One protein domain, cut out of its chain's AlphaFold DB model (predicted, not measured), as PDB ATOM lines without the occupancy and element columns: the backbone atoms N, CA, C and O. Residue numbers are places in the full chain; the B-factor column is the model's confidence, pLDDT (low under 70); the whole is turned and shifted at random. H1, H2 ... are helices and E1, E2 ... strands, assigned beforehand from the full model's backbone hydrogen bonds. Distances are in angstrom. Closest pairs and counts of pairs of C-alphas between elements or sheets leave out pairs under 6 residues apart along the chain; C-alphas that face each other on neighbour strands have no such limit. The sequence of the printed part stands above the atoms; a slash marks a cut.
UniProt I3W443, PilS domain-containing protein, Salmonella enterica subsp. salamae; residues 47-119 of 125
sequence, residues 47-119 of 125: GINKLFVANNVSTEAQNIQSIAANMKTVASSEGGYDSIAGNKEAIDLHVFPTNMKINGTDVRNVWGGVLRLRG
ATOM      1  N   GLY A  47     121.801 136.709  74.792       60.59
ATOM      2  CA  GLY A  47     122.253 136.857  76.180       60.59
ATOM      3  C   GLY A  47     121.171 137.317  77.160       60.59
ATOM      4  O   GLY A  47     121.278 137.049  78.356       60.59
ATOM      5  N   ILE A  48     120.105 137.961  76.673       62.25
ATOM      6  CA  ILE A  48     119.103 138.631  77.519       62.25
ATOM      7  C   ILE A  48     118.334 137.627  78.390       62.25
ATOM      8  O   ILE A  48     118.193 137.823  79.596       62.25
ATOM      9  N   ASN A  49     117.908 136.498  77.819       58.53
ATOM     10  CA  ASN A  49     117.177 135.468  78.568       58.53
ATOM     11  C   ASN A  49     118.042 134.815  79.657       58.53
ATOM     12  O   ASN A  49     117.560 134.534  80.755       58.53
ATOM     13  N   LYS A  50     119.340 134.617  79.385       61.56
ATOM     14  CA  LYS A  50     120.291 134.106  80.382       61.56
ATOM     15  C   LYS A  50     120.570 135.130  81.475       61.56
ATOM     16  O   LYS A  50     120.721 134.735  82.625       61.56
ATOM     17  N   LEU A  51     120.593 136.420  81.139       62.12
ATOM     18  CA  LEU A  51     120.816 137.495  82.098       62.12
ATOM     19  C   LEU A  51     119.683 137.590  83.127       62.12
ATOM     20  O   LEU A  51     119.968 137.716  84.311       62.12
ATOM     21  N   PHE A  52     118.417 137.454  82.720       71.44
ATOM     22  CA  PHE A  52     117.293 137.465  83.670       71.44
ATOM     23  C   PHE A  52     117.308 136.264  84.620       71.44
ATOM     24  O   PHE A  52     117.081 136.420  85.820       71.44
ATOM     25  N   VAL A  53     117.631 135.070  84.111       73.50
ATOM     26  CA  VAL A  53     117.775 133.873  84.953       73.50
ATOM     27  C   VAL A  53     118.972 134.019  85.892       73.50
ATOM     28  O   VAL A  53     118.832 133.784  87.088       73.50
ATOM     29  N   ALA A  54     120.124 134.464  85.385       70.88
ATOM     30  CA  ALA A  54     121.320 134.695  86.191       70.88
ATOM     31  C   ALA A  54     121.093 135.769  87.264       70.88
ATOM     32  O   ALA A  54     121.558 135.611  88.390       70.88
ATOM     33  N   ASN A  55     120.337 136.821  86.947       79.12
ATOM     34  CA  ASN A  55     119.994 137.865  87.901       79.12
ATOM     35  C   ASN A  55     119.099 137.320  89.018       79.12
ATOM     36  O   ASN A  55     119.421 137.496  90.186       79.12
ATOM     37  N   ASN A  56     118.046 136.571  88.677       83.25
ATOM     38  CA  ASN A  56     117.165 135.960  89.675       83.25
ATOM     39  C   ASN A  56     117.905 134.939  90.556       83.25
ATOM     40  O   ASN A  56     117.700 134.917  91.766       83.25
ATOM     41  N   VAL A  57     118.804 134.135  89.971       84.25
ATOM     42  CA  VAL A  57     119.664 133.194  90.713       84.25
ATOM     43  C   VAL A  57     120.630 133.936  91.636       84.25
ATOM     44  O   VAL A  57     120.784 133.543  92.785       84.25
ATOM     45  N   SER A  58     121.260 135.013  91.162       86.12
ATOM     46  CA  SER A  58     122.174 135.833  91.964       86.12
ATOM     47  C   SER A  58     121.450 136.508  93.129       86.12
ATOM     48  O   SER A  58     121.914 136.441  94.266       86.12
ATOM     49  N   THR A  59     120.277 137.097  92.872       87.62
ATOM     50  CA  THR A  59     119.428 137.692  93.911       87.62
ATOM     51  C   THR A  59     119.010 136.651  94.942       87.62
ATOM     52  O   THR A  59     119.132 136.904  96.137       87.62
ATOM     53  N   GLU A  60     118.576 135.461  94.521       85.94
ATOM     54  CA  GLU A  60     118.214 134.423  95.484       85.94
ATOM     55  C   GLU A  60     119.429 133.907  96.264       85.94
ATOM     56  O   GLU A  60     119.338 133.710  97.471       85.94
ATOM     57  N   ALA A  61     120.579 133.713  95.618       86.06
ATOM     58  CA  ALA A  61     121.788 133.272  96.306       86.06
ATOM     59  C   ALA A  61     122.187 134.255  97.419       86.06
ATOM     60  O   ALA A  61     122.540 133.826  98.517       86.06
ATOM     61  N   GLN A  62     122.069 135.561  97.162       88.81
ATOM     62  CA  GLN A  62     122.270 136.599  98.173       88.81
ATOM     63  C   GLN A  62     121.221 136.503  99.286       88.81
ATOM     64  O   GLN A  62     121.590 136.488 100.458       88.81
ATOM     65  N   ASN A  63     119.940 136.347  98.939       87.62
ATOM     66  CA  ASN A  63     118.866 136.190  99.923       87.62
ATOM     67  C   ASN A  63     119.107 134.986 100.845       87.62
ATOM     68  O   ASN A  63     118.995 135.120 102.059       87.62
ATOM     69  N   ILE A  64     119.488 133.827 100.296       87.12
ATOM     70  CA  ILE A  64     119.786 132.610 101.068       87.12
ATOM     71  C   ILE A  64     120.977 132.836 102.007       87.12
ATOM     72  O   ILE A  64     120.921 132.444 103.172       87.12
ATOM     73  N   GLN A  65     122.044 133.481 101.526       88.88
ATOM     74  CA  GLN A  65     123.209 133.800 102.357       88.88
ATOM     75  C   GLN A  65     122.842 134.746 103.506       88.88
ATOM     76  O   GLN A  65     123.242 134.505 104.645       88.88
ATOM     77  N   SER A  66     122.043 135.779 103.231       88.50
ATOM     78  CA  SER A  66     121.542 136.699 104.253       88.50
ATOM     79  C   SER A  66     120.648 135.992 105.268       88.50
ATOM     80  O   SER A  66     120.846 136.179 106.464       88.50
ATOM     81  N   ILE A  67     119.730 135.126 104.823       87.19
ATOM     82  CA  ILE A  67     118.884 134.315 105.713       87.19
ATOM     83  C   ILE A  67     119.755 133.456 106.634       87.19
ATOM     84  O   ILE A  67     119.536 133.444 107.840       87.19
ATOM     85  N   ALA A  68     120.763 132.763 106.099       84.81
ATOM     86  CA  ALA A  68     121.650 131.920 106.899       84.81
ATOM     87  C   ALA A  68     122.456 132.732 107.929       84.81
ATOM     88  O   ALA A  68     122.601 132.310 109.078       84.81
ATOM     89  N   ALA A  69     122.955 133.907 107.538       87.50
ATOM     90  CA  ALA A  69     123.684 134.802 108.432       87.50
ATOM     91  C   ALA A  69     122.781 135.364 109.541       87.50
ATOM     92  O   ALA A  69     123.134 135.281 110.717       87.50
ATOM     93  N   ASN A  70     121.600 135.871 109.185       86.56
ATOM     94  CA  ASN A  70     120.636 136.414 110.140       86.56
ATOM     95  C   ASN A  70     120.137 135.324 111.093       86.56
ATOM     96  O   ASN A  70     120.078 135.544 112.298       86.56
ATOM     97  N   MET A  71     119.873 134.123 110.576       83.75
ATOM     98  CA  MET A  71     119.471 132.973 111.382       83.75
ATOM     99  C   MET A  71     120.555 132.575 112.386       83.75
ATOM    100  O   MET A  71     120.243 132.298 113.538       83.75
ATOM    101  N   LYS A  72     121.837 132.595 111.995       84.44
ATOM    102  CA  LYS A  72     122.952 132.356 112.922       84.44
ATOM    103  C   LYS A  72     123.045 133.437 114.003       84.44
ATOM    104  O   LYS A  72     123.316 133.108 115.157       84.44
ATOM    105  N   THR A  73     122.844 134.702 113.642       85.62
ATOM    106  CA  THR A  73     122.854 135.825 114.594       85.62
ATOM    107  C   THR A  73     121.738 135.673 115.619       85.62
ATOM    108  O   THR A  73     122.015 135.661 116.813       85.62
ATOM    109  N   VAL A  74     120.503 135.462 115.158       84.00
ATOM    110  CA  VAL A  74     119.330 135.255 116.016       84.00
ATOM    111  C   VAL A  74     119.517 134.031 116.907       84.00
ATOM    112  O   VAL A  74     119.382 134.141 118.120       84.00
ATOM    113  N   ALA A  75     119.949 132.897 116.349       82.50
ATOM    114  CA  ALA A  75     120.179 131.688 117.135       82.50
ATOM    115  C   ALA A  75     121.271 131.873 118.205       82.50
ATOM    116  O   ALA A  75     121.182 131.303 119.289       82.50
ATOM    117  N   SER A  76     122.292 132.690 117.928       81.50
ATOM    118  CA  SER A  76     123.329 133.016 118.916       81.50
ATOM    119  C   SER A  76     122.822 133.964 120.011       81.50
ATOM    120  O   SER A  76     123.344 133.933 121.122       81.50
ATOM    121  N   SER A  77     121.827 134.803 119.713       81.38
ATOM    122  CA  SER A  77     121.234 135.759 120.657       81.38
ATOM    123  C   SER A  77     120.107 135.164 121.505       81.38
ATOM    124  O   SER A  77     119.976 135.538 122.666       81.38
ATOM    125  N   GLU A  78     119.318 134.239 120.959       74.19
ATOM    126  CA  GLU A  78     118.131 133.667 121.614       74.19
ATOM    127  C   GLU A  78     118.363 132.295 122.262       74.19
ATOM    128  O   GLU A  78     117.442 131.695 122.811       74.19
ATOM    129  N   GLY A  79     119.602 131.801 122.241       72.00
ATOM    130  CA  GLY A  79     119.978 130.554 122.913       72.00
ATOM    131  C   GLY A  79     119.778 129.286 122.079       72.00
ATOM    132  O   GLY A  79     119.863 128.190 122.625       72.00
ATOM    133  N   GLY A  80     119.562 129.405 120.769       72.25
ATOM    134  CA  GLY A  80     119.535 128.274 119.844       72.25
ATOM    135  C   GLY A  80     118.625 128.491 118.640       72.25
ATOM    136  O   GLY A  80     118.025 129.544 118.467       72.25
ATOM    137  N   TYR A  81     118.514 127.468 117.792       73.56
ATOM    138  CA  TYR A  81     117.596 127.484 116.644       73.56
ATOM    139  C   TYR A  81     116.150 127.111 117.024       73.56
ATOM    140  O   TYR A  81     115.272 127.162 116.165       73.56
ATOM    141  N   ASP A  82     115.900 126.755 118.289       71.75
ATOM    142  CA  ASP A  82     114.582 126.340 118.791       71.75
ATOM    143  C   ASP A  82     113.583 127.501 118.879       71.75
ATOM    144  O   ASP A  82     112.375 127.279 118.796       71.75
ATOM    145  N   SER A  83     114.066 128.744 118.982       67.94
ATOM    146  CA  SER A  83     113.214 129.938 118.928       67.94
ATOM    147  C   SER A  83     112.665 130.209 117.520       67.94
ATOM    148  O   SER A  83     111.656 130.893 117.362       67.94
ATOM    149  N   ILE A  84     113.257 129.593 116.491       71.19
ATOM    150  CA  ILE A  84     112.836 129.694 115.091       71.19
ATOM    151  C   ILE A  84     112.041 128.432 114.717       71.19
ATOM    152  O   ILE A  84     112.448 127.613 113.889       71.19
ATOM    153  N   ALA A  85     110.880 128.263 115.357       67.56
ATOM    154  CA  ALA A  85     109.997 127.113 115.142       67.56
ATOM    155  C   ALA A  85     109.299 127.132 113.766       67.56
ATOM    156  O   ALA A  85     108.903 126.084 113.244       67.56
ATOM    157  N   GLY A  86     109.166 128.310 113.151       73.19
ATOM    158  CA  GLY A  86     108.519 128.477 111.859       73.19
ATOM    159  C   GLY A  86     108.742 129.851 111.232       73.19
ATOM    160  O   GLY A  86     109.480 130.703 111.727       73.19
ATOM    161  N   ASN A  87     108.090 130.066 110.087       76.94
ATOM    162  CA  ASN A  87     108.221 131.312 109.333       76.94
ATOM    163  C   ASN A  87     107.701 132.534 110.098       76.94
ATOM    164  O   ASN A  87     108.204 133.627 109.877       76.94
ATOM    165  N   LYS A  88     106.684 132.375 110.953       79.44
ATOM    166  CA  LYS A  88     106.082 133.492 111.687       79.44
ATOM    167  C   LYS A  88     107.088 134.096 112.666       79.44
ATOM    168  O   LYS A  88     107.260 135.309 112.688       79.44
ATOM    169  N   GLU A  89     107.769 133.237 113.408       78.75
ATOM    170  CA  GLU A  89     108.804 133.582 114.378       78.75
ATOM    171  C   GLU A  89     110.034 134.135 113.648       78.75
ATOM    172  O   GLU A  89     110.551 135.188 113.997       78.75
ATOM    173  N   ALA A  90     110.436 133.510 112.538       78.50
ATOM    174  CA  ALA A  90     111.536 134.000 111.708       78.50
ATOM    175  C   ALA A  90     111.289 135.392 111.085       78.50
ATOM    176  O   ALA A  90     112.242 136.139 110.853       78.50
ATOM    177  N   ILE A  91     110.034 135.741 110.778       83.50
ATOM    178  CA  ILE A  91     109.665 137.083 110.295       83.50
ATOM    179  C   ILE A  91     109.786 138.107 111.423       83.50
ATOM    180  O   ILE A  91     110.342 139.179 111.192       83.50
ATOM    181  N   ASP A  92     109.300 137.773 112.620       82.31
ATOM    182  CA  ASP A  92     109.365 138.646 113.799       82.31
ATOM    183  C   ASP A  92     110.818 138.921 114.216       82.31
ATOM    184  O   ASP A  92     111.205 140.049 114.509       82.31
ATOM    185  N   LEU A  93     111.668 137.900 114.101       82.62
ATOM    186  CA  LEU A  93     113.102 137.961 114.388       82.62
ATOM    187  C   LEU A  93     113.938 138.540 113.237       82.62
ATOM    188  O   LEU A  93     115.168 138.487 113.272       82.62
ATOM    189  N   HIS A  94     113.294 139.079 112.197       84.44
ATOM    190  CA  HIS A  94     113.945 139.696 111.037       84.44
ATOM    191  C   HIS A  94     114.993 138.803 110.342       84.44
ATOM    192  O   HIS A  94     115.976 139.285 109.774       84.44
ATOM    193  N   VAL A  95     114.776 137.483 110.336       84.31
ATOM    194  CA  VAL A  95     115.666 136.525 109.662       84.31
ATOM    195  C   VAL A  95     115.620 136.720 108.145       84.31
ATOM    196  O   VAL A  95     116.647 136.644 107.467       84.31
ATOM    197  N   PHE A  96     114.437 137.017 107.604       85.12
ATOM    198  CA  PHE A  96     114.256 137.266 106.178       85.12
ATOM    199  C   PHE A  96     114.682 138.688 105.789       85.12
ATOM    200  O   PHE A  96     114.269 139.652 106.439       85.12
ATOM    201  N   PRO A  97     115.459 138.854 104.707       82.12
ATOM    202  CA  PRO A  97     115.848 140.172 104.239       82.12
ATOM    203  C   PRO A  97     114.647 140.935 103.652       82.12
ATOM    204  O   PRO A  97     113.724 140.364 103.067       82.12
ATOM    205  N   THR A  98     114.657 142.260 103.819       81.50
ATOM    206  CA  THR A  98     113.530 143.165 103.506       81.50
ATOM    207  C   THR A  98     113.182 143.250 102.018       81.50
ATOM    208  O   THR A  98     112.111 143.730 101.657       81.50
ATOM    209  N   ASN A  99     114.072 142.779 101.146       81.31
ATOM    210  CA  ASN A  99     113.872 142.699  99.702       81.31
ATOM    211  C   ASN A  99     113.029 141.481  99.268       81.31
ATOM    212  O   ASN A  99     112.721 141.351  98.081       81.31
ATOM    213  N   MET A 100     112.642 140.595 100.192       81.00
ATOM    214  CA  MET A 100     111.764 139.456  99.912       81.00
ATOM    215  C   MET A 100     110.292 139.808 100.121       81.00
ATOM    216  O   MET A 100     109.929 140.611 100.977       81.00
ATOM    217  N   LYS A 101     109.408 139.174  99.344       82.88
ATOM    218  CA  LYS A 101     107.963 139.372  99.496       82.88
ATOM    219  C   LYS A 101     107.442 138.538 100.662       82.88
ATOM    220  O   LYS A 101     107.421 137.311 100.575       82.88
ATOM    221  N   ILE A 102     106.975 139.222 101.702       82.81
ATOM    222  CA  ILE A 102     106.350 138.630 102.887       82.81
ATOM    223  C   ILE A 102     104.850 138.929 102.832       82.81
ATOM    224  O   ILE A 102     104.450 140.089 102.732       82.81
ATOM    225  N   ASN A 103     104.013 137.893 102.866       76.69
ATOM    226  CA  ASN A 103     102.561 138.028 102.951       76.69
ATOM    227  C   ASN A 103     102.050 137.215 104.145       76.69
ATOM    228  O   ASN A 103     101.874 136.000 104.057       76.69
ATOM    229  N   GLY A 104     101.876 137.885 105.285       77.00
ATOM    230  CA  GLY A 104     101.559 137.225 106.550       77.00
ATOM    231  C   GLY A 104     102.693 136.297 106.983       77.00
ATOM    232  O   GLY A 104     103.755 136.768 107.366       77.00
ATOM    233  N   THR A 105     102.465 134.986 106.911       73.31
ATOM    234  CA  THR A 105     103.435 133.930 107.265       73.31
ATOM    235  C   THR A 105     104.176 133.350 106.058       73.31
ATOM    236  O   THR A 105     105.098 132.545 106.219       73.31
ATOM    237  N   ASP A 106     103.773 133.728 104.844       79.69
ATOM    238  CA  ASP A 106     104.355 133.210 103.613       79.69
ATOM    239  C   ASP A 106     105.445 134.149 103.106       79.69
ATOM    240  O   ASP A 106     105.179 135.280 102.694       79.69
ATOM    241  N   VAL A 107     106.677 133.647 103.079       81.25
ATOM    242  CA  VAL A 107     107.798 134.317 102.419       81.25
ATOM    243  C   VAL A 107     107.983 133.704 101.044       81.25
ATOM    244  O   VAL A 107     108.015 132.480 100.902       81.25
ATOM    245  N   ARG A 108     108.078 134.546 100.014       85.00
ATOM    246  CA  ARG A 108     108.229 134.100  98.626       85.00
ATOM    247  C   ARG A 108     109.613 134.413  98.082       85.00
ATOM    248  O   ARG A 108     110.129 135.511  98.286       85.00
ATOM    249  N   ASN A 109     110.165 133.456  97.342       82.50
ATOM    250  CA  ASN A 109     111.395 133.647  96.581       82.50
ATOM    251  C   ASN A 109     111.153 134.433  95.281       82.50
ATOM    252  O   ASN A 109     110.015 134.757  94.919       82.50
ATOM    253  N   VAL A 110     112.235 134.701  94.547       84.19
ATOM    254  CA  VAL A 110     112.202 135.442  93.273       84.19
ATOM    255  C   VAL A 110     111.348 134.743  92.197       84.19
ATOM    256  O   VAL A 110     110.816 135.399  91.305       84.19
ATOM    257  N   TRP A 111     111.140 133.426  92.306       84.62
ATOM    258  CA  TRP A 111     110.311 132.630  91.389       84.62
ATOM    259  C   TRP A 111     108.865 132.422  91.871       84.62
ATOM    260  O   TRP A 111     108.101 131.702  91.233       84.62
ATOM    261  N   GLY A 112     108.462 133.046  92.983       78.94
ATOM    262  CA  GLY A 112     107.104 132.954  93.531       78.94
ATOM    263  C   GLY A 112     106.807 131.685  94.339       78.94
ATOM    264  O   GLY A 112     105.670 131.512  94.786       78.94
ATOM    265  N   GLY A 113     107.809 130.833  94.559       80.44
ATOM    266  CA  GLY A 113     107.734 129.678  95.448       80.44
ATOM    267  C   GLY A 113     107.709 130.096  96.917       80.44
ATOM    268  O   GLY A 113     108.350 131.074  97.304       80.44
ATOM    269  N   VAL A 114     106.959 129.353  97.734       80.81
ATOM    270  CA  VAL A 114     106.873 129.583  99.182       80.81
ATOM    271  C   VAL A 114     108.086 128.963  99.864       80.81
ATOM    272  O   VAL A 114     108.344 127.767  99.724       80.81
ATOM    273  N   LEU A 115     108.813 129.776 100.620       79.25
ATOM    274  CA  LEU A 115     109.929 129.347 101.448       79.25
ATOM    275  C   LEU A 115     109.406 128.892 102.802       79.25
ATOM    276  O   LEU A 115     108.545 129.539 103.391       79.25
ATOM    277  N   ARG A 116     109.939 127.779 103.302       79.25
ATOM    278  CA  ARG A 116     109.680 127.300 104.659       79.25
ATOM    279  C   ARG A 116     111.008 127.112 105.359       79.25
ATOM    280  O   ARG A 116     111.827 126.315 104.904       79.25
ATOM    281  N   LEU A 117     111.208 127.843 106.444       73.44
ATOM    282  CA  LEU A 117     112.311 127.582 107.349       73.44
ATOM    283  C   LEU A 117     111.926 126.418 108.248       73.44
ATOM    284  O   LEU A 117     110.827 126.360 108.797       73.44
ATOM    285  N   ARG A 118     112.843 125.467 108.356       70.06
ATOM    286  CA  ARG A 118     112.761 124.381 109.316       70.06
ATOM    287  C   ARG A 118     114.066 124.412 110.085       70.06
ATOM    288  O   ARG A 118     115.124 124.294 109.466       70.06
ATOM    289  N   GLY A 119     113.982 124.623 111.396       64.50
ATOM    290  CA  GLY A 119     115.142 124.517 112.274       64.50
ATOM    291  C   GLY A 119     115.843 123.160 112.097       64.50
ATOM    292  O   GLY A 119     115.216 122.193 111.638       64.50
TER     293      GLY A 119
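What this domain is: This is residues 47 to 119 of the 125 residues of the protein "PilS domain-containing protein" of Salmonella enterica subsp. salamae (UniProt I3W443). A small hairpin of strands E1 and E2, the short helix H2 and loops lie along one side of the long helix H1, which makes the length of the rod. Residues 47 to 52 of H1 stick out free. The printed part has 73 residues, in the order H1, H2, E1, E2, with an antiparallel sheet E1 - E2; it is mostly helix. It is only just compact, close to loose, with a radius of gyration of the C-alphas of 13.5 A and spans of 47 by 23 by 18 A.

How they stand to each other: Look first at E1, residues 101 to 103, and E2, residues 106 to 108, a hairpin at 160 degrees; N 103 and O 106 are within hydrogen-bond range at 2.9 A. Residues 107 to 108 of E2 also pair, antiparallel, with residues 114 to 115. In H2, residues 87 to 92, Asn 87 comes closest to E2, its C-alpha 7.2 A from that of Asp 106. H1, residues 47 to 78, is apart from E1 and E2, and only just apart from H2, closest 8.0 A. In H1 and H2 every O i to N i+4 pair is within hydrogen-bond range.

Where its parts are: Find C-alpha 47 at (122.253, 136.857, 76.180); from there H1 runs 45.7 A to C-alpha 78. E2 ends at C-alpha 108, at (108.229, 134.100, 98.626).

The domain as a whole: The C-alphas of Gly 47 and Gly 79, the two farthest apart, are 47.2 A apart. The printed part has no cut and no long link between named elements. Look for pLDDT under 70 at residues 47 to 51, 83, 85 and 119.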